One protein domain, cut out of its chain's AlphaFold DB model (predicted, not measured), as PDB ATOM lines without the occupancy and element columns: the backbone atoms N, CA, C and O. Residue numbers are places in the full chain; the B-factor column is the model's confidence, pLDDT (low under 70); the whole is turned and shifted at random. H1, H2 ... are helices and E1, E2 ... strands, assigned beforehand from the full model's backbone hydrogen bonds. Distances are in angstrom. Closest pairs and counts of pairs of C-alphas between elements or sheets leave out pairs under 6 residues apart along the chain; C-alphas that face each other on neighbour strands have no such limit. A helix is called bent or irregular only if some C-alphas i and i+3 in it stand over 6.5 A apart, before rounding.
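Overview. This is residues 52 to 245 of the 417 residues of the protein "Putative membrane protein" of Amycolatopsis japonica (UniProt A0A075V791). Two helical lobes lie end to end: a larger one, in which H2, H3 and the bent H4 form an up-and-down bundle with H1 packed on H2 by residues 66 to 74, and a smaller one of H6, H7 and H8, with H5 between the lobes. A small hairpin, E1 and E2, lies at the end of the bundle away from the smaller lobe, and its residues 86 to 91 stick out. The printed part has 194 residues with eight named helices and two named strands, in the order H1, E1, E2, H2 to H8; the sheet E1 - E2 is antiparallel and the class is mostly helix. The whole is loose, with a radius of gyration of the C-alphas of 21.4 A and spans of 63 by 43 by 35 A.

Arrangement. H1, residues 53 to 78, touches H2, residues 97 to 118, with its residues 66 to 74 alone; the closest C-alphas, of Val 70 and Pro 99, are 5.6 A apart, at a shallow tilt of 26 degrees, opposite ways. H1 has a kink of 33 degrees near residue 72 and is only just irregular: C-alphas 72 and 75 are 6.9 A apart. E1, residues 84 to 87, and E2, residues 90 to 93, form an antiparallel hairpin, with N 85 and O 92 at 3.0 A and N 92 and O 85 at 2.9 A, within hydrogen-bond range. H2 and H3, residues 124 to 150, form a helical hairpin at a shallow tilt of 29 degrees; their closest C-alphas, of Thr 106 and Met 131, are 4.5 A apart. H4, residues 153 to 181, was assigned as one helix by its hydrogen bonds but is bent, with C-alphas 163 and 166 6.6 A apart; its arms H4a, residues 153 to 163, and H4b, residues 166 to 181, stand at a shallow tilt of 32 degrees. H3 and H4a form a helical hairpin, closest at the C-alphas of Ala 139 and Gly 160, 4.4 A. H2, H3 and H4b make an up-and-down bundle, each running against the one before it; H2 and H4b touch the same way at a shallow tilt of 13 degrees, closest at the C-alphas of Thr 114 and Val 174, 5.5 A. H5, residues 186 to 198, is close to H4b but not clearly touching, the closest C-alphas, of Ala 179 and Val 189, being 7.0 A apart. H5 and H6, residues 200 to 213, touch only at the corner, closest at the C-alphas of Arg 196 and Ser 203, 5.4 A. H6 touches H7, residues 217 to 226, at a steep tilt of 63 degrees; the C-alphas of Ala 206 and Trp 221 are closest, at 4.8 A. H8, residues 229 to 245, touches H6 with residues 229 to 236 alone, closest at the C-alphas of Arg 205 and Ala 229, 7.1 A, and meets H7 only through their link. Every O i to N i+4 pair is within hydrogen-bond range in H2, H3, H4a, H4b, H5, H6 and H7, against 20 of 22 in H1 and 11 of 13 in H8.

Along the chain. H1 begins at C-alpha 53 (229.874, 177.652, 215.376) and measures 37.7 A from first to last C-alpha. E1 and E2 measure 10.0 and 9.6 A. H2 is 30.7 A long and H3 38.0 A, beginning at C-alpha 124 (214.454, 191.072, 228.602). H4a measures 15.6 A, H4b 22.4 A, H5 18.4 A, H6 19.9 A and H7 14.3 A. H8, 23.7 A long with a kink of 28 degrees near residue 239, ends at C-alpha 245 (193.127, 193.268, 247.522).

Size, cuts and confidence. The two C-alphas farthest apart, those of Asp 89 and Thr 219, are 65.3 A from each other. The printed part has no cut, and the links between its named elements are tight. The mean pLDDT of the printed part is 83.2; 20 residues are under 70, among them 228 to 233 and 239 to 245, and the mean of H8 is 63.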
ATOM      1  N   GLN A  52     226.947 175.929 218.054       73.62
ATOM      2  CA  GLN A  52     227.240 177.356 218.242       73.62
ATOM      3  C   GLN A  52     228.273 177.936 217.255       73.62
ATOM      4  O   GLN A  52     228.557 179.132 217.313       73.62
ATOM      5  N   ARG A  53     228.835 177.158 216.315       75.44
ATOM      6  CA  ARG A  53     229.874 177.652 215.376       75.44
ATOM      7  C   ARG A  53     229.420 178.846 214.549       75.44
ATOM      8  O   ARG A  53     230.175 179.799 214.399       75.44
ATOM      9  N   ILE A  54     228.190 178.801 214.039       69.62
ATOM     10  CA  ILE A  54     227.616 179.900 213.250       69.62
ATOM     11  C   ILE A  54     227.490 181.150 214.125       69.62
ATOM     12  O   ILE A  54     227.858 182.238 213.698       69.62
ATOM     13  N   PHE A  55     227.055 180.987 215.375       69.94
ATOM     14  CA  PHE A  55     226.953 182.086 216.326       69.94
ATOM     15  C   PHE A  55     228.319 182.716 216.622       69.94
ATOM     16  O   PHE A  55     228.454 183.930 216.522       69.94
ATOM     17  N   PHE A  56     229.345 181.915 216.924       74.44
ATOM     18  CA  PHE A  56     230.691 182.437 217.179       74.44
ATOM     19  C   PHE A  56     231.320 183.081 215.940       74.44
ATOM     20  O   PHE A  56     231.984 184.106 216.069       74.44
ATOM     21  N   ALA A  57     231.087 182.529 214.747       72.38
ATOM     22  CA  ALA A  57     231.556 183.120 213.497       72.38
ATOM     23  C   ALA A  57     230.901 184.486 213.241       72.38
ATOM     24  O   ALA A  57     231.597 185.454 212.937       72.38
ATOM     25  N   VAL A  58     229.580 184.584 213.429       69.19
ATOM     26  CA  VAL A  58     228.845 185.849 213.306       69.19
ATOM     27  C   VAL A  58     229.310 186.838 214.372       69.19
ATOM     28  O   VAL A  58     229.682 187.950 214.025       69.19
ATOM     29  N   ALA A  59     229.387 186.429 215.640       71.50
ATOM     30  CA  ALA A  59     229.849 187.284 216.731       71.50
ATOM     31  C   ALA A  59     231.283 187.792 216.504       71.50
ATOM     32  O   ALA A  59     231.556 188.970 216.723       71.50
ATOM     33  N   GLY A  60     232.185 186.935 216.017       74.50
ATOM     34  CA  GLY A  60     233.554 187.309 215.667       74.50
ATOM     35  C   GLY A  60     233.614 188.311 214.514       74.50
ATOM     36  O   GLY A  60     234.317 189.316 214.615       74.50
ATOM     37  N   LEU A  61     232.836 188.090 213.449       74.19
ATOM     38  CA  LEU A  61     232.736 189.023 212.322       74.19
ATOM     39  C   LEU A  61     232.164 190.376 212.763       74.19
ATOM     40  O   LEU A  61     232.664 191.424 212.360       74.19
ATOM     41  N   THR A  62     231.143 190.361 213.618       68.69
ATOM     42  CA  THR A  62     230.541 191.575 214.168       68.69
ATOM     43  C   THR A  62     231.512 192.336 215.065       68.69
ATOM     44  O   THR A  62     231.605 193.554 214.953       68.69
ATOM     45  N   LEU A  63     232.293 191.640 215.896       75.56
ATOM     46  CA  LEU A  63     233.320 192.261 216.731       75.56
ATOM     47  C   LEU A  63     234.416 192.907 215.875       75.56
ATOM     48  O   LEU A  63     234.803 194.044 216.134       75.56
ATOM     49  N   LEU A  64     234.867 192.226 214.817       74.69
ATOM     50  CA  LEU A  64     235.827 192.779 213.860       74.69
ATOM     51  C   LEU A  64     235.274 194.041 213.175       74.69
ATOM     52  O   LEU A  64     235.960 195.061 213.119       74.69
ATOM     53  N   ALA A  65     234.025 193.994 212.700       73.25
ATOM     54  CA  ALA A  65     233.356 195.147 212.103       73.25
ATOM     55  C   ALA A  65     233.243 196.313 213.099       73.25
ATOM     56  O   ALA A  65     233.557 197.448 212.746       73.25
ATOM     57  N   GLY A  66     232.888 196.030 214.356       73.00
ATOM     58  CA  GLY A  66     232.845 197.015 215.437       73.00
ATOM     59  C   GLY A  66     234.197 197.694 215.665       73.00
ATOM     60  O   GLY A  66     234.261 198.916 215.748       73.00
ATOM     61  N   VAL A  67     235.301 196.935 215.675       77.62
ATOM     62  CA  VAL A  67     236.659 197.503 215.790       77.62
ATOM     63  C   VAL A  67     236.970 198.440 214.620       77.62
ATOM     64  O   VAL A  67     237.457 199.547 214.839       77.62
ATOM     65  N   VAL A  68     236.659 198.038 213.384       77.69
ATOM     66  CA  VAL A  68     236.874 198.877 212.190       77.69
ATOM     67  C   VAL A  68     236.046 200.163 212.260       77.69
ATOM     68  O   VAL A  68     236.564 201.244 211.970       77.69
ATOM     69  N   ILE A  69     234.784 200.076 212.688       72.94
ATOM     70  CA  ILE A  69     233.905 201.240 212.868       72.94
ATOM     71  C   ILE A  69     234.482 202.182 213.927       72.94
ATOM     72  O   ILE A  69     234.613 203.377 213.677       72.94
ATOM     73  N   VAL A  70     234.895 201.653 215.083       75.81
ATOM     74  CA  VAL A  70     235.495 202.462 216.152       75.81
ATOM     75  C   VAL A  70     236.720 203.203 215.623       75.81
ATOM     76  O   VAL A  70     236.786 204.422 215.756       75.81
ATOM     77  N   VAL A  71     237.655 202.497 214.978       78.69
ATOM     78  CA  VAL A  71     238.904 203.079 214.457       78.69
ATOM     79  C   VAL A  71     238.634 204.153 213.403       78.69
ATOM     80  O   VAL A  71     239.253 205.215 213.444       78.69
ATOM     81  N   THR A  72     237.701 203.915 212.481       76.62
ATOM     82  CA  THR A  72     237.377 204.877 211.412       76.62
ATOM     83  C   THR A  72     236.669 206.127 211.940       76.62
ATOM     84  O   THR A  72     236.879 207.213 211.404       76.62
ATOM     85  N   GLN A  73     235.909 206.023 213.035       76.12
ATOM     86  CA  GLN A  73     235.217 207.159 213.651       76.12
ATOM     87  C   GLN A  73     236.094 208.016 214.577       76.12
ATOM     88  O   GLN A  73     235.706 209.137 214.912       76.12
ATOM     89  N   LEU A  74     237.275 207.541 214.990       80.00
ATOM     90  CA  LEU A  74     238.154 208.269 215.919       80.00
ATOM     91  C   LEU A  74     238.470 209.695 215.437       80.00
ATOM     92  O   LEU A  74     238.370 210.650 216.208       80.00
ATOM     93  N   ASN A  75     238.793 209.858 214.152       78.19
ATOM     94  CA  ASN A  75     239.118 211.173 213.593       78.19
ATOM     95  C   ASN A  75     237.916 212.124 213.597       78.19
ATOM     96  O   ASN A  75     238.076 213.303 213.891       78.19
ATOM     97  N   PHE A  76     236.710 211.613 213.361       80.94
ATOM     98  CA  PHE A  76     235.491 212.414 213.408       80.94
ATOM     99  C   PHE A  76     235.185 212.921 214.814       80.94
ATOM    100  O   PHE A  76     234.946 214.111 215.014       80.94
ATOM    101  N   TYR A  77     235.250 212.037 215.809       79.50
ATOM    102  CA  TYR A  77     235.012 212.414 217.201       79.50
ATOM    103  C   TYR A  77     236.053 213.408 217.726       79.50
ATOM    104  O   TYR A  77     235.718 214.267 218.542       79.50
ATOM    105  N   ARG A  78     237.294 213.353 217.224       81.69
ATOM    106  CA  ARG A  78     238.334 214.345 217.527       81.69
ATOM    107  C   ARG A  78     237.951 215.763 217.086       81.69
ATOM    108  O   ARG A  78     238.379 216.721 217.724       81.69
ATOM    109  N   GLU A  79     237.163 215.906 216.023       82.62
ATOM    110  CA  GLU A  79     236.731 217.202 215.483       82.62
ATOM    111  C   GLU A  79     235.522 217.803 216.219       82.62
ATOM    112  O   GLU A  79     235.193 218.969 216.003       82.62
ATOM    113  N   ILE A  80     234.855 217.044 217.097       81.62
ATOM    114  CA  ILE A  80     233.711 217.536 217.871       81.62
ATOM    115  C   ILE A  80     234.217 218.350 219.070       81.62
ATOM    116  O   ILE A  80     234.751 217.821 220.051       81.62
ATOM    117  N   SER A  81     234.010 219.665 219.010       75.94
ATOM    118  CA  SER A  81     234.283 220.587 220.115       75.94
ATOM    119  C   SER A  81     233.442 220.235 221.348       75.94
ATOM    120  O   SER A  81     232.231 220.062 221.242       75.94
ATOM    121  N   GLY A  82     234.076 220.157 222.524       78.56
ATOM    122  CA  GLY A  82     233.413 219.845 223.802       78.56
ATOM    123  C   GLY A  82     233.691 218.444 224.359       78.56
ATOM    124  O   GLY A  82     233.367 218.172 225.509       78.56
ATOM    125  N   LEU A  83     234.359 217.567 223.599       81.44
ATOM    126  CA  LEU A  83     234.756 216.222 224.054       81.44
ATOM    127  C   LEU A  83     236.157 216.157 224.683       81.44
ATOM    128  O   LEU A  83     236.738 215.086 224.879       81.44
ATOM    129  N   THR A  84     236.721 217.322 224.972       83.38
ATOM    130  CA  THR A  84     237.951 217.489 225.738       83.38
ATOM    131  C   THR A  84     237.641 218.471 226.850       83.38
ATOM    132  O   THR A  84     237.203 219.584 226.565       83.38
ATOM    133  N   PHE A  85     237.864 218.073 228.096       83.56
ATOM    134  CA  PHE A  85     237.662 218.939 229.252       83.56
ATOM    135  C   PHE A  85     238.882 218.903 230.166       83.56
ATOM    136  O   PHE A  85     239.613 217.913 230.225       83.56
ATOM    137  N   TYR A  86     239.116 220.019 230.848       85.12
ATOM    138  CA  TYR A  86     240.229 220.187 231.771       85.12
ATOM    139  C   TYR A  86     239.714 220.031 233.198       85.12
ATOM    140  O   TYR A  86     238.739 220.676 233.583       85.12
ATOM    141  N   VAL A  87     240.357 219.161 233.974       86.75
ATOM    142  CA  VAL A  87     240.133 219.027 235.417       86.75
ATOM    143  C   VAL A  87     241.435 219.440 236.095       86.75
ATOM    144  O   VAL A  87     242.395 218.668 236.136       86.75
ATOM    145  N   GLY A  88     241.493 220.698 236.542       89.75
ATOM    146  CA  GLY A  88     242.757 221.349 236.898       89.75
ATOM    147  C   GLY A  88     243.688 221.424 235.682       89.75
ATOM    148  O   GLY A  88     243.251 221.802 234.596       89.75
ATOM    149  N   ASP A  89     244.933 220.976 235.848       91.00
ATOM    150  CA  ASP A  89     245.937 220.920 234.772       91.00
ATOM    151  C   ASP A  89     245.847 219.644 233.915       91.00
ATOM    152  O   ASP A  89     246.585 219.470 232.943       91.00
ATOM    153  N   THR A  90     244.941 218.718 234.252       85.25
ATOM    154  CA  THR A  90     244.809 217.446 233.531       85.25
ATOM    155  C   THR A  90     243.809 217.575 232.387       85.25
ATOM    156  O   THR A  90     242.621 217.830 232.599       85.25
ATOM    157  N   LYS A  91     244.281 217.341 231.160       87.81
ATOM    158  CA  LYS A  91     243.449 217.263 229.954       87.81
ATOM    159  C   LYS A  91     242.822 215.872 229.835       87.81
ATOM    160  O   LYS A  91     243.519 214.908 229.523       87.81
ATOM    161  N   ILE A  92     241.510 215.775 230.028       84.56
ATOM    162  CA  ILE A  92     240.755 214.534 229.835       84.56
ATOM    163  C   ILE A  92     240.135 214.547 228.440       84.56
ATOM    164  O   ILE A  92     239.436 215.481 228.042       84.56
ATOM    165  N   VAL A  93     240.415 213.489 227.684       83.12
ATOM    166  CA  VAL A  93     240.012 213.336 226.289       83.12
ATOM    167  C   VAL A  93     239.036 212.164 226.203       83.12
ATOM    168  O   VAL A  93     239.453 211.010 226.265       83.12
ATOM    169  N   ILE A  94     237.736 212.450 226.087       85.19
ATOM    170  CA  ILE A  94     236.685 211.411 226.094       85.19
ATOM    171  C   ILE A  94     236.261 210.960 224.703       85.19
ATOM    172  O   ILE A  94     235.650 209.904 224.566       85.19
ATOM    173  N   TRP A  95     236.615 211.719 223.666       79.69
ATOM    174  CA  TRP A  95     236.212 211.421 222.297       79.69
ATOM    175  C   TRP A  95     236.554 209.996 221.806       79.69
ATOM    176  O   TRP A  95     235.697 209.430 221.129       79.69
ATOM    177  N   PRO A  96     237.688 209.339 222.164       77.00
ATOM    178  CA  PRO A  96     237.938 207.972 221.700       77.00
ATOM    179  C   PRO A  96     237.088 206.929 222.437       77.00
ATOM    180  O   PRO A  96     236.890 205.825 221.938       77.00
ATOM    181  N   LEU A  97     236.566 207.269 223.620       81.31
ATOM    182  CA  LEU A  97     235.767 206.361 224.440       81.31
ATOM    183  C   LEU A  97     234.308 206.305 223.994       81.31
ATOM    184  O   LEU A  97     233.652 205.300 224.234       81.31
ATOM    185  N   ILE A  98     233.787 207.347 223.344       83.44
ATOM    186  CA  ILE A  98     232.377 207.404 222.935       83.44
ATOM    187  C   ILE A  98     231.989 206.269 221.981       83.44
ATOM    188  O   ILE A  98     231.042 205.561 222.321       83.44
ATOM    189  N   PRO A  99     232.679 206.035 220.846       81.19
ATOM    190  CA  PRO A  99     232.296 204.947 219.946       81.19
ATOM    191  C   PRO A  99     232.398 203.582 220.637       81.19
ATOM    192  O   PRO A  99     231.506 202.751 220.493       81.19
ATOM    193  N   ILE A 100     233.425 203.385 221.475       82.62
ATOM    194  CA  ILE A 100     233.609 202.160 222.268       82.62
ATOM    195  C   ILE A 100     232.454 201.968 223.253       82.62
ATOM    196  O   ILE A 100     231.929 200.865 223.377       82.62
ATOM    197  N   MET A 101     232.043 203.026 223.955       87.62
ATOM    198  CA  MET A 101     230.942 202.961 224.908       87.62
ATOM    199  C   MET A 101     229.617 202.696 224.205       87.62
ATOM    200  O   MET A 101     228.888 201.816 224.639       87.62
ATOM    201  N   VAL A 102     229.291 203.415 223.131       89.25
ATOM    202  CA  VAL A 102     228.010 203.238 222.431       89.25
ATOM    203  C   VAL A 102     227.896 201.823 221.858       89.25
ATOM    204  O   VAL A 102     226.891 201.146 222.090       89.25
ATOM    205  N   GLU A 103     228.937 201.342 221.180       87.25
ATOM    206  CA  GLU A 103     228.966 199.986 220.628       87.25
ATOM    207  C   GLU A 103     228.964 198.937 221.753       87.25
ATOM    208  O   GLU A 103     228.135 198.026 221.777       87.25
ATOM    209  N   GLY A 104     229.824 199.113 222.759       87.12
ATOM    210  CA  GLY A 104     229.933 198.218 223.908       87.12
ATOM    211  C   GLY A 104     228.640 198.115 224.718       87.12
ATOM    212  O   GLY A 104     228.226 197.009 225.066       87.12
ATOM    213  N   PHE A 105     227.954 199.233 224.973       92.50
ATOM    214  CA  PHE A 105     226.654 199.244 225.646       92.50
ATOM    215  C   PHE A 105     225.594 198.533 224.804       92.50
ATOM    216  O   PHE A 105     224.837 197.737 225.360       92.50
ATOM    217  N   THR A 106     225.566 198.750 223.485       93.62
ATOM    218  CA  THR A 106     224.642 198.050 222.576       93.62
ATOM    219  C   THR A 106     224.766 196.532 222.741       93.62
ATOM    220  O   THR A 106     223.779 195.860 223.055       93.62
ATOM    221  N   TRP A 107     225.985 195.995 222.646       90.50
ATOM    222  CA  TRP A 107     226.236 194.557 222.776       90.50
ATOM    223  C   TRP A 107     226.040 194.025 224.190       90.50
ATOM    224  O   TRP A 107     225.473 192.947 224.363       90.50
ATOM    225  N   MET A 108     226.444 194.779 225.212       92.25
ATOM    226  CA  MET A 108     226.239 194.388 226.605       92.25
ATOM    227  C   MET A 108     224.746 194.249 226.925       92.25
ATOM    228  O   MET A 108     224.334 193.252 227.517       92.25
ATOM    229  N   PHE A 109     223.911 195.199 226.493       95.50
ATOM    230  CA  PHE A 109     222.463 195.101 226.681       95.50
ATOM    231  C   PHE A 109     221.840 193.984 225.838       95.50
ATOM    232  O   PHE A 109     220.938 193.298 226.321       95.50
ATOM    233  N   GLY A 110     222.352 193.732 224.630       92.62
ATOM    234  CA  GLY A 110     221.984 192.553 223.846       92.62
ATOM    235  C   GLY A 110     222.275 191.245 224.590       92.62
ATOM    236  O   GLY A 110     221.400 190.382 224.685       92.62
ATOM    237  N   ALA A 111     223.464 191.113 225.180       89.38
ATOM    238  CA  ALA A 111     223.859 189.942 225.958       89.38
ATOM    239  C   ALA A 111     223.016 189.776 227.232       89.38
ATOM    240  O   ALA A 111     222.587 188.664 227.544       89.38
ATOM    241  N   PHE A 112     222.708 190.869 227.938       92.44
ATOM    242  CA  PHE A 112     221.806 190.839 229.094       92.44
ATOM    243  C   PHE A 112     220.386 190.418 228.715       92.44
ATOM    244  O   PHE A 112     219.771 189.657 229.460       92.44
ATOM    245  N   ALA A 113     219.876 190.838 227.553       93.31
ATOM    246  CA  ALA A 113     218.587 190.367 227.051       93.31
ATOM    247  C   ALA A 113     218.599 188.850 226.807       93.31
ATOM    248  O   ALA A 113     217.712 188.143 227.282       93.31
ATOM    249  N   THR A 114     219.632 188.332 226.134       91.44
ATOM    250  CA  THR A 114     219.800 186.887 225.913       91.44
ATOM    251  C   THR A 114     219.901 186.122 227.232       91.44
ATOM    252  O   THR A 114     219.272 185.075 227.390       91.44
ATOM    253  N   HIS A 115     220.676 186.638 228.189       89.62
ATOM    254  CA  HIS A 115     220.826 186.021 229.503       89.62
ATOM    255  C   HIS A 115     219.497 185.989 230.264       89.62
ATOM    256  O   HIS A 115     219.131 184.934 230.770       89.62
ATOM    257  N   ALA A 116     218.746 187.094 230.282       91.19
ATOM    258  CA  ALA A 116     217.447 187.177 230.950       91.19
ATOM    259  C   ALA A 116     216.435 186.159 230.399       91.19
ATOM    260  O   ALA A 116     215.730 185.506 231.170       91.19
ATOM    261  N   VAL A 117     216.418 185.965 229.073       90.62
ATOM    262  CA  VAL A 117     215.594 184.934 228.423       90.62
ATOM    263  C   VAL A 117     216.011 183.532 228.867       90.62
ATOM    264  O   VAL A 117     215.173 182.747 229.307       90.62
ATOM    265  N   ARG A 118     217.309 183.207 228.795       88.31
ATOM    266  CA  ARG A 118     217.819 181.872 229.156       88.31
ATOM    267  C   ARG A 118     217.634 181.552 230.638       88.31
ATOM    268  O   ARG A 118     217.292 180.427 230.980       88.31
ATOM    269  N   ALA A 119     217.833 182.541 231.503       88.44
ATOM    270  CA  ALA A 119     217.672 182.415 232.946       88.44
ATOM    271  C   ALA A 119     216.203 182.500 233.403       88.44
ATOM    272  O   ALA A 119     215.937 182.368 234.595       88.44
ATOM    273  N   ARG A 120     215.251 182.726 232.479       87.75
ATOM    274  CA  ARG A 120     213.812 182.885 232.758       87.75
ATOM    275  C   ARG A 120     213.517 183.932 233.842       87.75
ATOM    276  O   ARG A 120     212.532 183.827 234.565       87.75
ATOM    277  N   THR A 121     214.359 184.960 233.955       84.81
ATOM    278  CA  THR A 121     214.195 186.021 234.965       84.81
ATOM    279  C   THR A 121     213.108 187.023 234.585       84.81
ATOM    280  O   THR A 121     212.706 187.843 235.410       84.81
ATOM    281  N   GLY A 122     212.675 186.999 233.320       82.12
ATOM    282  CA  GLY A 122     211.891 188.062 232.707       82.12
ATOM    283  C   GLY A 122     212.688 189.366 232.580       82.12
ATOM    284  O   GLY A 122     213.860 189.463 232.963       82.12
ATOM    285  N   GLY A 123     212.043 190.399 232.038       83.69
ATOM    286  CA  GLY A 123     212.617 191.744 231.937       83.69
ATOM    287  C   GLY A 123     213.558 191.960 230.747       83.69
ATOM    288  O   GLY A 123     214.112 193.054 230.603       83.69
ATOM    289  N   GLU A 124     213.688 190.987 229.849       89.94
ATOM    290  CA  GLU A 124     214.454 191.072 228.602       89.94
ATOM    291  C   GLU A 124     214.048 192.286 227.756       89.94
ATOM    292  O   GLU A 124     214.907 192.977 227.207       89.94
ATOM    293  N   GLY A 125     212.760 192.650 227.754       87.75
ATOM    294  CA  GLY A 125     212.262 193.840 227.062       87.75
ATOM    295  C   GLY A 125     212.869 195.164 227.557       87.75
ATOM    296  O   GLY A 125     212.919 196.142 226.809       87.75
ATOM    297  N   LYS A 126     213.360 195.251 228.804       93.19
ATOM    298  CA  LYS A 126     214.112 196.429 229.281       93.19
ATOM    299  C   LYS A 126     215.482 196.500 228.611       93.19
ATOM    300  O   LYS A 126     215.864 197.570 228.149       93.19
ATOM    301  N   PHE A 127     216.194 195.379 228.548       94.00
ATOM    302  CA  PHE A 127     217.523 195.313 227.948       94.00
ATOM    303  C   PHE A 127     217.471 195.504 226.430       94.00
ATOM    304  O   PHE A 127     218.247 196.290 225.900       94.00
ATOM    305  N   ILE A 128     216.478 194.919 225.751       93.25
ATOM    306  CA  ILE A 128     216.232 195.151 224.319       93.25
ATOM    307  C   ILE A 128     216.025 196.647 224.041       93.25
ATOM    308  O   ILE A 128     216.638 197.187 223.126       93.25
ATOM    309  N   ARG A 129     215.215 197.350 224.846       94.19
ATOM    310  CA  ARG A 129     215.008 198.801 224.673       94.19
ATOM    311  C   ARG A 129     216.304 199.603 224.805       94.19
ATOM    312  O   ARG A 129     216.533 200.498 223.998       94.19
ATOM    313  N   TRP A 130     217.148 199.278 225.784       95.50
ATOM    314  CA  TRP A 130     218.447 199.939 225.944       95.50
ATOM    315  C   TRP A 130     219.410 199.623 224.798       95.50
ATOM    316  O   TRP A 130     220.044 200.539 224.286       95.50
ATOM    317  N   MET A 131     219.462 198.372 224.331       95.94
ATOM    318  CA  MET A 131     220.221 197.996 223.135       95.94
ATOM    319  C   MET A 131     219.806 198.849 221.926       95.94
ATOM    320  O   MET A 131     220.660 199.437 221.273       95.94
ATOM    321  N   TRP A 132     218.499 198.988 221.668       96.50
ATOM    322  CA  TRP A 132     217.988 199.807 220.560       96.50
ATOM    323  C   TRP A 132     218.281 201.302 220.711       96.50
ATOM    324  O   TRP A 132     218.549 201.975 219.715       96.50
ATOM    325  N   PHE A 133     218.256 201.820 221.940       96.06
ATOM    326  CA  PHE A 133     218.638 203.201 222.226       96.06
ATOM    327  C   PHE A 133     220.092 203.475 221.813       96.06
ATOM    328  O   PHE A 133     220.334 204.385 221.021       96.06
ATOM    329  N   PHE A 134     221.047 202.660 222.276       93.75
ATOM    330  CA  PHE A 134     222.458 202.832 221.911       93.75
ATOM    331  C   PHE A 134     222.719 202.547 220.424       93.75
ATOM    332  O   PHE A 134     223.438 203.315 219.787       93.75
ATOM    333  N   ALA A 135     222.055 201.548 219.836       93.88
ATOM    334  CA  ALA A 135     222.129 201.274 218.400       93.88
ATOM    335  C   ALA A 135     221.663 202.466 217.547       93.88
ATOM    336  O   ALA A 135     222.255 202.768 216.514       93.88
ATOM    337  N   THR A 136     220.620 203.177 217.988       94.56
ATOM    338  CA  THR A 136     220.124 204.371 217.290       94.56
ATOM    339  C   THR A 136     221.125 205.519 217.394       94.56
ATOM    340  O   THR A 136     221.372 206.187 216.396       94.56
ATOM    341  N   ILE A 137     221.765 205.710 218.555       92.56
ATOM    342  CA  ILE A 137     222.858 206.687 218.702       92.56
ATOM    343  C   ILE A 137     224.003 206.350 217.738       92.56
ATOM    344  O   ILE A 137     224.450 207.234 217.007       92.56
ATOM    345  N   ALA A 138     224.444 205.086 217.697       89.56
ATOM    346  CA  ALA A 138     225.491 204.632 216.781       89.56
ATOM    347  C   ALA A 138     225.122 204.914 215.318       89.56
ATOM    348  O   ALA A 138     225.920 205.481 214.572       89.56
ATOM    349  N   ALA A 139     223.888 204.582 214.924       92.94
ATOM    350  CA  ALA A 139     223.381 204.824 213.582       92.94
ATOM    351  C   ALA A 139     223.355 206.319 213.235       92.94
ATOM    352  O   ALA A 139     223.857 206.703 212.183       92.94
ATOM    353  N   THR A 140     222.836 207.179 214.120       92.31
ATOM    354  CA  THR A 140     222.803 208.634 213.905       92.31
ATOM    355  C   THR A 140     224.205 209.219 213.771       92.31
ATOM    356  O   THR A 140     224.437 210.031 212.876       92.31
ATOM    357  N   VAL A 141     225.153 208.789 214.611       88.25
ATOM    358  CA  VAL A 141     226.550 209.221 214.481       88.25
ATOM    359  C   VAL A 141     227.134 208.758 213.151       88.25
ATOM    360  O   VAL A 141     227.790 209.551 212.484       88.25
ATOM    361  N   ASN A 142     226.869 207.519 212.730       87.38
ATOM    362  CA  ASN A 142     227.342 207.017 211.444       87.38
ATOM    363  C   ASN A 142     226.770 207.801 210.262       87.38
ATOM    364  O   ASN A 142     227.524 208.135 209.348       87.38
ATOM    365  N   VAL A 143     225.479 208.145 210.286       90.81
ATOM    366  CA  VAL A 143     224.876 209.019 209.267       90.81
ATOM    367  C   VAL A 143     225.580 210.372 209.261       90.81
ATOM    368  O   VAL A 143     226.007 210.829 208.208       90.81
ATOM    369  N   TRP A 144     225.743 211.005 210.425       90.88
ATOM    370  CA  TRP A 144     226.354 212.332 210.509       90.88
ATOM    371  C   TRP A 144     227.818 212.327 210.052       90.88
ATOM    372  O   TRP A 144     228.215 213.167 209.244       90.88
ATOM    373  N   HIS A 145     228.608 211.360 210.515       85.38
ATOM    374  CA  HIS A 145     229.995 211.191 210.104       85.38
ATOM    375  C   HIS A 145     230.106 211.076 208.583       85.38
ATOM    376  O   HIS A 145     230.807 211.873 207.964       85.38
ATOM    377  N   ASN A 146     229.355 210.149 207.983       84.62
ATOM    378  CA  ASN A 146     229.422 209.910 206.545       84.62
ATOM    379  C   ASN A 146     228.873 211.082 205.736       84.62
ATOM    380  O   ASN A 146     229.468 211.451 204.731       84.62
ATOM    381  N   TRP A 147     227.811 211.734 206.208       91.19
ATOM    382  CA  TRP A 147     227.317 212.964 205.597       91.19
ATOM    383  C   TRP A 147     228.416 214.027 205.513       91.19
ATOM    384  O   TRP A 147     228.591 214.663 204.475       91.19
ATOM    385  N   LYS A 148     229.184 214.206 206.596       89.12
ATOM    386  CA  LYS A 148     230.273 215.187 206.658       89.12
ATOM    387  C   LYS A 148     231.462 214.797 205.776       89.12
ATOM    388  O   LYS A 148     232.090 215.677 205.198       89.12
ATOM    389  N   THR A 149     231.804 213.513 205.690       86.44
ATOM    390  CA  THR A 149     233.004 213.064 204.968       86.44
ATOM    391  C   THR A 149     232.768 212.867 203.477       86.44
ATOM    392  O   THR A 149     233.595 213.289 202.674       86.44
ATOM    393  N   THR A 150     231.660 212.236 203.080       88.94
ATOM    394  CA  THR A 150     231.398 211.885 201.675       88.94
ATOM    395  C   THR A 150     230.520 212.899 200.955       88.94
ATOM    396  O   THR A 150     230.515 212.907 199.729       88.94
ATOM    397  N   HIS A 151     229.801 213.759 201.690       90.56
ATOM    398  CA  HIS A 151     228.799 214.686 201.146       90.56
ATOM    399  C   HIS A 151     227.694 213.989 200.325       90.56
ATOM    400  O   HIS A 151     226.978 214.648 199.574       90.56
ATOM    401  N   ASP A 152     227.533 212.668 200.479       90.62
ATOM    402  CA  ASP A 152     226.501 211.885 199.806       90.62
ATOM    403  C   ASP A 152     225.423 211.428 200.810       90.62
ATOM    404  O   ASP A 152     225.700 210.573 201.666       90.62
ATOM    405  N   PRO A 153     224.184 211.953 200.704       91.31
ATOM    406  CA  PRO A 153     223.076 211.570 201.572       91.31
ATOM    407  C   PRO A 153     222.781 210.069 201.531       91.31
ATOM    408  O   PRO A 153     222.449 209.480 202.562       91.31
ATOM    409  N   LEU A 154     222.894 209.436 200.358       92.69
ATOM    410  CA  LEU A 154     222.512 208.041 200.179       92.69
ATOM    411  C   LEU A 154     223.517 207.117 200.868       92.69
ATOM    412  O   LEU A 154     223.116 206.268 201.665       92.69
ATOM    413  N   THR A 155     224.815 207.329 200.632       87.94
ATOM    414  CA  THR A 155     225.887 206.598 201.325       87.94
ATOM    415  C   THR A 155     225.776 206.745 202.844       87.94
ATOM    416  O   THR A 155     225.886 205.753 203.569       87.94
ATOM    417  N   ALA A 156     225.479 207.952 203.341       89.69
ATOM    418  CA  ALA A 156     225.289 208.191 204.769       89.69
ATOM    419  C   ALA A 156     224.109 207.397 205.354       89.69
ATOM    420  O   ALA A 156     224.258 206.762 206.401       89.69
ATOM    421  N   ILE A 157     222.961 207.382 204.669       91.69
ATOM    422  CA  ILE A 157     221.773 206.619 205.086       91.69
ATOM    423  C   ILE A 157     222.054 205.113 205.069       91.69
ATOM    424  O   ILE A 157     221.698 204.425 206.024       91.69
ATOM    425  N   VAL A 158     222.710 204.597 204.026       88.75
ATOM    426  CA  VAL A 158     223.029 203.165 203.902       88.75
ATOM    427  C   VAL A 158     223.974 202.712 205.018       88.75
ATOM    428  O   VAL A 158     223.709 201.699 205.663       88.75
ATOM    429  N   LEU A 159     225.029 203.477 205.311       85.00
ATOM    430  CA  LEU A 159     225.977 203.159 206.390       85.00
ATOM    431  C   LEU A 159     225.348 203.309 207.785       85.00
ATOM    432  O   LEU A 159     225.582 202.487 208.676       85.00
ATOM    433  N   GLY A 160     224.483 204.308 207.967       88.50
ATOM    434  CA  GLY A 160     223.649 204.435 209.161       88.50
ATOM    435  C   GLY A 160     222.727 203.231 209.358       88.50
ATOM    436  O   GLY A 160     222.698 202.638 210.433       88.50
ATOM    437  N   GLY A 161     222.025 202.816 208.301       87.06
ATOM    438  CA  GLY A 161     221.153 201.642 208.303       87.06
ATOM    439  C   GLY A 161     221.908 200.340 208.571       87.06
ATOM    440  O   GLY A 161     221.447 199.513 209.359       87.06
ATOM    441  N   ALA A 162     223.111 200.183 208.010       85.94
ATOM    442  CA  ALA A 162     223.981 199.036 208.275       85.94
ATOM    443  C   ALA A 162     224.337 198.900 209.767       85.94
ATOM    444  O   ALA A 162     224.439 197.784 210.275       85.94
ATOM    445  N   SER A 163     224.421 200.018 210.498       85.62
ATOM    446  CA  SER A 163     224.674 200.029 211.951       85.62
ATOM    447  C   SER A 163     223.531 199.414 212.767       85.62
ATOM    448  O   SER A 163     223.731 198.966 213.892       85.62
ATOM    449  N   ILE A 164     222.322 199.367 212.203       92.06
ATOM    450  CA  ILE A 164     221.128 198.813 212.850       92.06
ATOM    451  C   ILE A 164     220.954 197.321 212.522       92.06
ATOM    452  O   ILE A 164     220.291 196.595 213.266       92.06
ATOM    453  N   ALA A 165     221.585 196.830 211.451       86.94
ATOM    454  CA  ALA A 165     221.435 195.450 210.998       86.94
ATOM    455  C   ALA A 165     221.881 194.432 212.061       86.94
ATOM    456  O   ALA A 165     221.163 193.470 212.333       86.94
ATOM    457  N   ALA A 166     223.026 194.656 212.709       84.94
ATOM    458  CA  ALA A 166     223.542 193.731 213.716       84.94
ATOM    459  C   ALA A 166     222.667 193.694 214.998       84.94
ATOM    460  O   ALA A 166     222.256 192.598 215.391       84.94
ATOM    461  N   PRO A 167     222.256 194.835 215.596       91.62
ATOM    462  CA  PRO A 167     221.256 194.859 216.671       91.62
ATOM    463  C   PRO A 167     219.911 194.228 216.288       91.62
ATOM    464  O   PRO A 167     219.276 193.567 217.112       91.62
ATOM    465  N   PHE A 168     219.472 194.393 215.037       90.25
ATOM    466  CA  PHE A 168     218.246 193.778 214.533       90.25
ATOM    467  C   PHE A 168     218.342 192.248 214.463       90.25
ATOM    468  O   PHE A 168     217.443 191.546 214.943       90.25
ATOM    469  N   LEU A 169     219.440 191.718 213.915       87.62
ATOM    470  CA  LEU A 169     219.709 190.278 213.894       87.62
ATOM    471  C   LEU A 169     219.788 189.719 215.317       87.62
ATOM    472  O   LEU A 169     219.192 188.680 215.603       87.62
ATOM    473  N   TRP A 170     220.442 190.437 216.232       89.50
ATOM    474  CA  TRP A 170     220.526 190.028 217.632       89.50
ATOM    475  C   TRP A 170     219.163 190.028 218.329       89.50
ATOM    476  O   TRP A 170     218.819 189.071 219.020       89.50
ATOM    477  N   HIS A 171     218.338 191.056 218.120       92.12
ATOM    478  CA  HIS A 171     216.962 191.083 218.623       92.12
ATOM    479  C   HIS A 171     216.160 189.883 218.097       92.12
ATOM    480  O   HIS A 171     215.477 189.208 218.870       92.12
ATOM    481  N   SER A 172     216.287 189.573 216.806       86.69
ATOM    482  CA  SER A 172     215.631 188.412 216.194       86.69
ATOM    483  C   SER A 172     216.096 187.102 216.839       86.69
ATOM    484  O   SER A 172     215.271 186.255 217.178       86.69
ATOM    485  N   TYR A 173     217.399 186.972 217.102       87.62
ATOM    486  CA  TYR A 173     217.977 185.843 217.828       87.62
ATOM    487  C   TYR A 173     217.429 185.715 219.259       87.62
ATOM    488  O   TYR A 173     217.065 184.618 219.685       87.62
ATOM    489  N   VAL A 174     217.319 186.821 220.001       89.69
ATOM    490  CA  VAL A 174     216.726 186.833 221.349       89.69
ATOM    491  C   VAL A 174     215.259 186.397 221.300       89.69
ATOM    492  O   VAL A 174     214.844 185.574 222.114       89.69
ATOM    493  N   GLY A 175     214.492 186.882 220.319       86.06
ATOM    494  CA  GLY A 175     213.097 186.485 220.113       86.06
ATOM    495  C   GLY A 175     212.941 184.994 219.800       86.06
ATOM    496  O   GLY A 175     212.093 184.327 220.394       86.06
ATOM    497  N   LEU A 176     213.800 184.453 218.932       84.62
ATOM    498  CA  LEU A 176     213.837 183.020 218.633       84.62
ATOM    499  C   LEU A 176     214.222 182.199 219.869       84.62
ATOM    500  O   LEU A 176     213.586 181.194 220.168       84.62
ATOM    501  N   THR A 177     215.217 182.658 220.631       86.62
ATOM    502  CA  THR A 177     215.641 182.002 221.876       86.62
ATOM    503  C   THR A 177     214.498 181.966 222.893       86.62
ATOM    504  O   THR A 177     214.282 180.931 223.515       86.62
ATOM    505  N   SER A 178     213.726 183.050 223.033       86.75
ATOM    506  CA  SER A 178     212.539 183.075 223.907       86.75
ATOM    507  C   SER A 178     211.497 182.062 223.447       86.75
ATOM    508  O   SER A 178     210.986 181.309 224.268       86.75
ATOM    509  N   ALA A 179     211.234 181.962 222.141       84.62
ATOM    510  CA  ALA A 179     210.315 180.956 221.623       84.62
ATOM    511  C   ALA A 179     210.764 179.515 221.903       84.62
ATOM    512  O   ALA A 179     209.933 178.703 222.295       84.62
ATOM    513  N   ILE A 180     212.060 179.223 221.768       84.62
ATOM    514  CA  ILE A 180     212.623 177.906 222.093       84.62
ATOM    515  C   ILE A 180     212.473 177.608 223.590       84.62
ATOM    516  O   ILE A 180     212.029 176.526 223.961       84.62
ATOM    517  N   VAL A 181     212.806 178.570 224.458       85.31
ATOM    518  CA  VAL A 181     212.702 178.414 225.920       85.31
ATOM    519  C   VAL A 181     211.250 178.233 226.375       85.31
ATOM    520  O   VAL A 181     211.006 177.523 227.349       85.31
ATOM    521  N   GLU A 182     210.299 178.849 225.673       83.56
ATOM    522  CA  GLU A 182     208.853 178.726 225.897       83.56
ATOM    523  C   GLU A 182     208.230 177.497 225.210       83.56
ATOM    524  O   GLU A 182     207.018 177.321 225.287       83.56
ATOM    525  N   HIS A 183     209.028 176.649 224.547       88.31
ATOM    526  CA  HIS A 183     208.565 175.478 223.790       88.31
ATOM    527  C   HIS A 183     207.496 175.802 222.728       88.31
ATOM    528  O   HIS A 183     206.615 174.992 222.453       88.31
ATOM    529  N   ARG A 184     207.566 176.992 222.115       84.12
ATOM    530  CA  ARG A 184     206.651 177.383 221.033       84.12
ATOM    531  C   ARG A 184     207.041 176.711 219.721       84.12
ATOM    532  O   ARG A 184     208.229 176.615 219.404       84.12
ATOM    533  N   SER A 185     206.042 176.315 218.934       86.69
ATOM    534  CA  SER A 185     206.276 175.787 217.591       86.69
ATOM    535  C   SER A 185     206.825 176.876 216.660       86.69
ATOM    536  O   SER A 185     206.624 178.076 216.871       86.69
ATOM    537  N   VAL A 186     207.529 176.470 215.600       82.44
ATOM    538  CA  VAL A 186     208.043 177.409 214.588       82.44
ATOM    539  C   VAL A 186     206.895 178.166 213.910       82.44
ATOM    540  O   VAL A 186     207.035 179.354 213.609       82.44
ATOM    541  N   ASP A 187     205.750 177.519 213.712       85.12
ATOM    542  CA  ASP A 187     204.604 178.133 213.047       85.12
ATOM    543  C   ASP A 187     203.899 179.156 213.942       85.12
ATOM    544  O   ASP A 187     203.526 180.225 213.455       85.12
ATOM    545  N   ASP A 188     203.881 178.946 215.263       83.19
ATOM    546  CA  ASP A 188     203.452 179.976 216.218       83.19
ATOM    547  C   ASP A 188     204.338 181.221 216.146       83.19
ATOM    548  O   ASP A 188     203.853 182.356 216.228       83.19
ATOM    549  N   VAL A 189     205.651 181.029 215.981       83.31
ATOM    550  CA  VAL A 189     206.613 182.132 215.848       83.31
ATOM    551  C   VAL A 189     206.407 182.874 214.530       83.31
ATOM    552  O   VAL A 189     206.369 184.107 214.528       83.31
ATOM    553  N   LYS A 190     206.215 182.158 213.417       85.38
ATOM    554  CA  LYS A 190     205.914 182.766 212.110       85.38
ATOM    555  C   LYS A 190     204.597 183.538 212.145       85.38
ATOM    556  O   LYS A 190     204.547 184.680 211.688       85.38
ATOM    557  N   LEU A 191     203.546 182.957 212.721       84.69
ATOM    558  CA  LEU A 191     202.237 183.593 212.846       84.69
ATOM    559  C   LEU A 191     202.318 184.847 213.722       84.69
ATOM    560  O   LEU A 191     201.793 185.900 213.353       84.69
ATOM    561  N   ALA A 192     203.039 184.771 214.842       82.31
ATOM    562  CA  ALA A 192     203.334 185.914 215.699       82.31
ATOM    563  C   ALA A 192     204.067 187.032 214.950       82.31
ATOM    564  O   ALA A 192     203.695 188.202 215.064       82.31
ATOM    565  N   ALA A 193     205.094 186.682 214.173       83.25
ATOM    566  CA  ALA A 193     205.861 187.633 213.380       83.25
ATOM    567  C   ALA A 193     204.995 188.284 212.290       83.25
ATOM    568  O   ALA A 193     204.976 189.510 212.175       83.25
ATOM    569  N   LYS A 194     204.197 187.495 211.556       87.62
ATOM    570  CA  LYS A 194     203.247 187.979 210.538       87.62
ATOM    571  C   LYS A 194     202.229 188.950 211.144       87.62
ATOM    572  O   LYS A 194     201.979 190.012 210.575       87.62
ATOM    573  N   ARG A 195     201.692 188.628 212.326       84.19
ATOM    574  CA  ARG A 195     200.773 189.494 213.083       84.19
ATOM    575  C   ARG A 195     201.436 190.798 213.530       84.19
ATOM    576  O   ARG A 195     200.828 191.854 213.381       84.19
ATOM    577  N   ARG A 196     202.682 190.753 214.013       84.62
ATOM    578  CA  ARG A 196     203.462 191.952 214.376       84.62
ATOM    579  C   ARG A 196     203.748 192.851 213.176       84.62
ATOM    580  O   ARG A 196     203.658 194.065 213.315       84.62
ATOM    581  N   LEU A 197     204.056 192.267 212.019       83.56
ATOM    582  CA  LEU A 197     204.324 193.010 210.786       83.56
ATOM    583  C   LEU A 197     203.063 193.678 210.227       83.56
ATOM    584  O   LEU A 197     203.097 194.860 209.905       83.56
ATOM    585  N   ARG A 198     201.944 192.945 210.141       90.12
ATOM    586  CA  ARG A 198     200.680 193.490 209.614       90.12
ATOM    587  C   ARG A 198     199.993 194.447 210.590       90.12
ATOM    588  O   ARG A 198     199.415 195.443 210.169       90.12
ATOM    589  N   HIS A 199     200.053 194.154 211.888       89.94
ATOM    590  CA  HIS A 199     199.307 194.871 212.923       89.94
ATOM    591  C   HIS A 199     200.182 195.175 214.155       89.94
ATOM    592  O   HIS A 199     199.921 194.662 215.250       89.94
ATOM    593  N   PRO A 200     201.203 196.045 214.031       83.62
ATOM    594  CA  PRO A 200     202.184 196.281 215.094       83.62
ATOM    595  C   PRO A 200     201.549 196.832 216.375       83.62
ATOM    596  O   PRO A 200     201.864 196.388 217.478       83.62
ATOM    597  N   ILE A 201     200.603 197.767 216.239       84.44
ATOM    598  CA  ILE A 201     199.912 198.385 217.380       84.44
ATOM    599  C   ILE A 201     199.064 197.354 218.129       84.44
ATOM    600  O   ILE A 201     199.109 197.303 219.359       84.44
ATOM    601  N   ILE A 202     198.309 196.527 217.402       87.88
ATOM    602  CA  ILE A 202     197.436 195.507 217.996       87.88
ATOM    603  C   ILE A 202     198.285 194.429 218.663       87.88
ATOM    604  O   ILE A 202     198.012 194.078 219.805       87.88
ATOM    605  N   SER A 203     199.374 193.983 218.030       87.56
ATOM    606  CA  SER A 203     200.253 192.984 218.639       87.56
ATOM    607  C   SER A 203     200.905 193.474 219.928       87.56
ATOM    608  O   SER A 203     200.949 192.718 220.891       87.56
ATOM    609  N   MET A 204     201.375 194.725 219.983       82.81
ATOM    610  CA  MET A 204     201.926 195.279 221.226       82.81
ATOM    611  C   MET A 204     200.870 195.364 222.334       82.81
ATOM    612  O   MET A 204     201.175 195.142 223.505       82.81
ATOM    613  N   ARG A 205     199.623 195.698 221.980       83.25
ATOM    614  CA  ARG A 205     198.510 195.716 222.937       83.25
ATOM    615  C   ARG A 205     198.175 194.313 223.421       83.25
ATOM    616  O   ARG A 205     198.049 194.141 224.625       83.25
ATOM    617  N   ALA A 206     198.083 193.341 222.519       86.94
ATOM    618  CA  ALA A 206     197.800 191.951 222.851       86.94
ATOM    619  C   ALA A 206     198.862 191.392 223.805       86.94
ATOM    620  O   ALA A 206     198.508 190.894 224.865       86.94
ATOM    621  N   ASP A 207     200.150 191.592 223.513       83.25
ATOM    622  CA  ASP A 207     201.246 191.150 224.389       83.25
ATOM    623  C   ASP A 207     201.147 191.810 225.789       83.25
ATOM    624  O   ASP A 207     201.368 191.178 226.827       83.25
ATOM    625  N   LYS A 208     200.741 193.085 225.852       82.12
ATOM    626  CA  LYS A 208     200.512 193.791 227.122       82.12
ATOM    627  C   LYS A 208     199.283 193.275 227.881       82.12
ATOM    628  O   LYS A 208     199.332 193.158 229.099       82.12
ATOM    629  N   ILE A 209     198.179 192.991 227.195       82.62
ATOM    630  CA  ILE A 209     196.968 192.426 227.810       82.62
ATOM    631  C   ILE A 209     197.264 191.029 228.340       82.62
ATOM    632  O   ILE A 209     196.932 190.733 229.481       82.62
ATOM    633  N   GLN A 210     197.955 190.214 227.546       86.38
ATOM    634  CA  GLN A 210     198.363 188.868 227.914       86.38
ATOM    635  C   GLN A 210     199.187 188.874 229.204       86.38
ATOM    636  O   GLN A 210     198.894 188.128 230.131       86.38
ATOM    637  N   THR A 211     200.183 189.759 229.298       77.81
ATOM    638  CA  THR A 211     201.026 189.880 230.500       77.81
ATOM    639  C   THR A 211     200.279 190.428 231.715       77.81
ATOM    640  O   THR A 211     200.577 190.025 232.835       77.81
ATOM    641  N   LEU A 212     199.307 191.325 231.522       80.50
ATOM    642  CA  LEU A 212     198.528 191.912 232.617       80.50
ATOM    643  C   LEU A 212     197.423 190.990 233.144       80.50
ATOM    644  O   LEU A 212     197.170 190.985 234.346       80.50
ATOM    645  N   LEU A 213     196.749 190.256 232.258       83.12
ATOM    646  CA  LEU A 213     195.595 189.418 232.594       83.12
ATOM    647  C   LEU A 213     195.942 187.931 232.720       83.12
ATOM    648  O   LEU A 213     195.099 187.160 233.170       83.12
ATOM    649  N   MET A 214     197.158 187.529 232.330       83.00
ATOM    650  CA  MET A 214     197.585 186.127 232.248       83.00
ATOM    651  C   MET A 214     196.614 185.248 231.440       83.00
ATOM    652  O   MET A 214     196.396 184.087 231.774       83.00
ATOM    653  N   CYS A 215     196.011 185.804 230.386       85.38
ATOM    654  CA  CYS A 215     195.111 185.075 229.494       85.38
ATOM    655  C   CYS A 215     195.860 184.421 228.325       85.38
ATOM    656  O   CYS A 215     197.049 184.665 228.098       85.38
ATOM    657  N   ASP A 216     195.164 183.575 227.567       87.38
ATOM    658  CA  ASP A 216     195.702 183.034 226.326       87.38
ATOM    659  C   ASP A 216     195.863 184.138 225.267       87.38
ATOM    660  O   ASP A 216     195.271 185.223 225.316       87.38
ATOM    661  N   ARG A 217     196.705 183.855 224.275       82.38
ATOM    662  CA  ARG A 217     197.077 184.830 223.251       82.38
ATOM    663  C   ARG A 217     195.913 185.219 222.342       82.38
ATOM    664  O   ARG A 217     195.891 186.346 221.848       82.38
ATOM    665  N   THR A 218     194.981 184.304 222.092       86.88
ATOM    666  CA  THR A 218     193.827 184.542 221.223       86.88
ATOM    667  C   THR A 218     192.871 185.509 221.909       86.88
ATOM    668  O   THR A 218     192.542 186.543 221.334       86.88
ATOM    669  N   THR A 219     192.552 185.265 223.180       87.94
ATOM    670  CA  THR A 219     191.762 186.173 224.020       87.94
ATOM    671  C   THR A 219     192.424 187.542 224.146       87.94
ATOM    672  O   THR A 219     191.775 188.569 223.945       87.94
ATOM    673  N   ALA A 220     193.738 187.588 224.396       88.12
ATOM    674  CA  ALA A 220     194.480 188.846 224.445       88.12
ATOM    675  C   ALA A 220     194.415 189.620 223.115       88.12
ATOM    676  O   ALA A 220     194.325 190.849 223.117       88.12
ATOM    677  N   TRP A 221     194.443 188.919 221.978       87.81
ATOM    678  CA  TRP A 221     194.313 189.521 220.652       87.81
ATOM    679  C   TRP A 221     192.905 190.068 220.403       87.81
ATOM    680  O   TRP A 221     192.769 191.210 219.962       87.81
ATOM    681  N   THR A 222     191.865 189.309 220.752       88.94
ATOM    682  CA  THR A 222     190.466 189.754 220.674       88.94
ATOM    683  C   THR A 222     190.247 191.002 221.526       88.94
ATOM    684  O   THR A 222     189.720 192.004 221.043       88.94
ATOM    685  N   TYR A 223     190.761 191.019 222.757       84.12
ATOM    686  CA  TYR A 223     190.720 192.210 223.604       84.12
ATOM    687  C   TYR A 223     191.521 193.382 223.031       84.12
ATOM    688  O   TYR A 223     191.093 194.528 223.148       84.12
ATOM    689  N   ALA A 224     192.654 193.132 222.376       87.75
ATOM    690  CA  ALA A 224     193.441 194.186 221.740       87.75
ATOM    691  C   ALA A 224     192.749 194.817 220.519       87.75
ATOM    692  O   ALA A 224     193.024 195.985 220.218       87.75
ATOM    693  N   LEU A 225     191.885 194.060 219.832       84.12
ATOM    694  CA  LEU A 225     191.051 194.540 218.728       84.12
ATOM    695  C   LEU A 225     189.864 195.368 219.230       84.12
ATOM    696  O   LEU A 225     189.600 196.437 218.685       84.12
ATOM    697  N   VAL A 226     189.181 194.892 220.275       80.19
ATOM    698  CA  VAL A 226     187.950 195.510 220.791       80.19
ATOM    699  C   VAL A 226     188.245 196.741 221.651       80.19
ATOM    700  O   VAL A 226     187.566 197.760 221.539       80.19
ATOM    701  N   PHE A 227     189.273 196.691 222.500       71.00
ATOM    702  CA  PHE A 227     189.511 197.744 223.481       71.00
ATOM    703  C   PHE A 227     190.595 198.734 223.050       71.00
ATOM    704  O   PHE A 227     191.720 198.389 222.666       71.00
ATOM    705  N   THR A 228     190.305 200.029 223.211       67.31
ATOM    706  CA  THR A 228     191.358 201.043 223.135       67.31
ATOM    707  C   THR A 228     192.299 200.916 224.339       67.31
ATOM    708  O   THR A 228     191.899 200.511 225.429       67.31
ATOM    709  N   ALA A 229     193.570 201.305 224.189       58.41
ATOM    710  CA  ALA A 229     194.573 201.199 225.261       58.41
ATOM    711  C   ALA A 229     194.160 201.888 226.586       58.41
ATOM    712  O   ALA A 229     194.684 201.544 227.647       58.41
ATOM    713  N   ARG A 230     193.226 202.854 226.533       62.25
ATOM    714  CA  ARG A 230     192.642 203.518 227.708       62.25
ATOM    715  C   ARG A 230     191.545 202.689 228.380       62.25
ATOM    716  O   ARG A 230     191.527 202.656 229.608       62.25
ATOM    717  N   GLU A 231     190.675 202.028 227.615       69.88
ATOM    718  CA  GLU A 231     189.682 201.081 228.151       69.88
ATOM    719  C   GLU A 231     190.378 199.923 228.868       69.88
ATOM    720  O   GLU A 231     190.048 199.643 230.017       69.88
ATOM    721  N   ILE A 232     191.415 199.343 228.247       61.84
ATOM    722  CA  ILE A 232     192.196 198.241 228.832       61.84
ATOM    723  C   ILE A 232     192.763 198.663 230.182       61.84
ATOM    724  O   ILE A 232     192.613 197.952 231.159       61.84
ATOM    725  N   HIS A 233     193.381 199.844 230.281       62.00
ATOM    726  CA  HIS A 233     193.962 200.292 231.548       62.00
ATOM    727  C   HIS A 233     192.898 200.532 232.629       62.00
ATOM    728  O   HIS A 233     193.175 200.320 233.807       62.00
ATOM    729  N   LYS A 234     191.690 200.975 232.250       71.19
ATOM    730  CA  LYS A 234     190.569 201.132 233.184       71.19
ATOM    731  C   LYS A 234     190.028 199.785 233.653       71.19
ATOM    732  O   LYS A 234     189.858 199.636 234.855       71.19
ATOM    733  N   GLN A 235     189.803 198.835 232.745       66.56
ATOM    734  CA  GLN A 235     189.323 197.493 233.083       66.56
ATOM    735  C   GLN A 235     190.366 196.706 233.866       66.56
ATOM    736  O   GLN A 235     190.069 196.246 234.949       66.56
ATOM    737  N   VAL A 236     191.623 196.681 233.420       65.88
ATOM    738  CA  VAL A 236     192.749 196.099 234.167       65.88
ATOM    739  C   VAL A 236     192.831 196.720 235.562       65.88
ATOM    740  O   VAL A 236     192.966 196.002 236.537       65.88
ATOM    741  N   LYS A 237     192.696 198.045 235.706       68.31
ATOM    742  CA  LYS A 237     192.684 198.685 237.030       68.31
ATOM    743  C   LYS A 237     191.425 198.358 237.840       68.31
ATOM    744  O   LYS A 237     191.508 198.376 239.060       68.31
ATOM    745  N   ALA A 238     190.287 198.097 237.203       72.06
ATOM    746  CA  ALA A 238     189.054 197.694 237.870       72.06
ATOM    747  C   ALA A 238     189.098 196.222 238.317       72.06
ATOM    748  O   ALA A 238     188.725 195.958 239.451       72.06
ATOM    749  N   ASP A 239     189.646 195.322 237.495       66.12
ATOM    750  CA  ASP A 239     189.714 193.868 237.706       66.12
ATOM    751  C   ASP A 239     190.927 193.432 238.538       66.12
ATOM    752  O   ASP A 239     190.829 192.521 239.360       66.12
ATOM    753  N   LEU A 240     192.085 194.094 238.397       56.91
ATOM    754  CA  LEU A 240     193.229 193.841 239.281       56.91
ATOM    755  C   LEU A 240     193.036 194.450 240.664       56.91
ATOM    756  O   LEU A 240     193.675 193.981 241.594       56.91
ATOM    757  N   LYS A 241     192.194 195.471 240.845       63.44
ATOM    758  CA  LYS A 241     191.961 196.062 242.172       63.44
ATOM    759  C   LYS A 241     191.385 195.059 243.187       63.44
ATOM    760  O   LYS A 241     191.939 195.009 244.283       63.44
ATOM    761  N   PRO A 242     190.359 194.243 242.873       63.00
ATOM    762  CA  PRO A 242     189.896 193.194 243.778       63.00
ATOM    763  C   PRO A 242     190.920 192.059 243.909       63.00
ATOM    764  O   PRO A 242     191.206 191.650 245.027       63.00
ATOM    765  N   ARG A 243     191.574 191.629 242.818       58.19
ATOM    766  CA  ARG A 243     192.590 190.558 242.880       58.19
ATOM    767  C   ARG A 243     193.847 190.949 243.669       58.19
ATOM    768  O   ARG A 243     194.391 190.126 244.392       58.19
ATOM    769  N   LEU A 244     194.305 192.203 243.595       49.28
ATOM    770  CA  LEU A 244     195.384 192.710 244.457       49.28
ATOM    771  C   LEU A 244     194.932 192.867 245.910       49.28
ATOM    772  O   LEU A 244     195.761 192.708 246.796       49.28
ATOM    773  N   ALA A 245     193.663 193.200 246.163       56.84
ATOM    774  CA  ALA A 245     193.127 193.268 247.522       56.84
ATOM    775  C   ALA A 245     193.010 191.876 248.166       56.84
ATOM    776  O   ALA A 245     193.176 191.751 249.373       56.84
TER     777      ALA A 245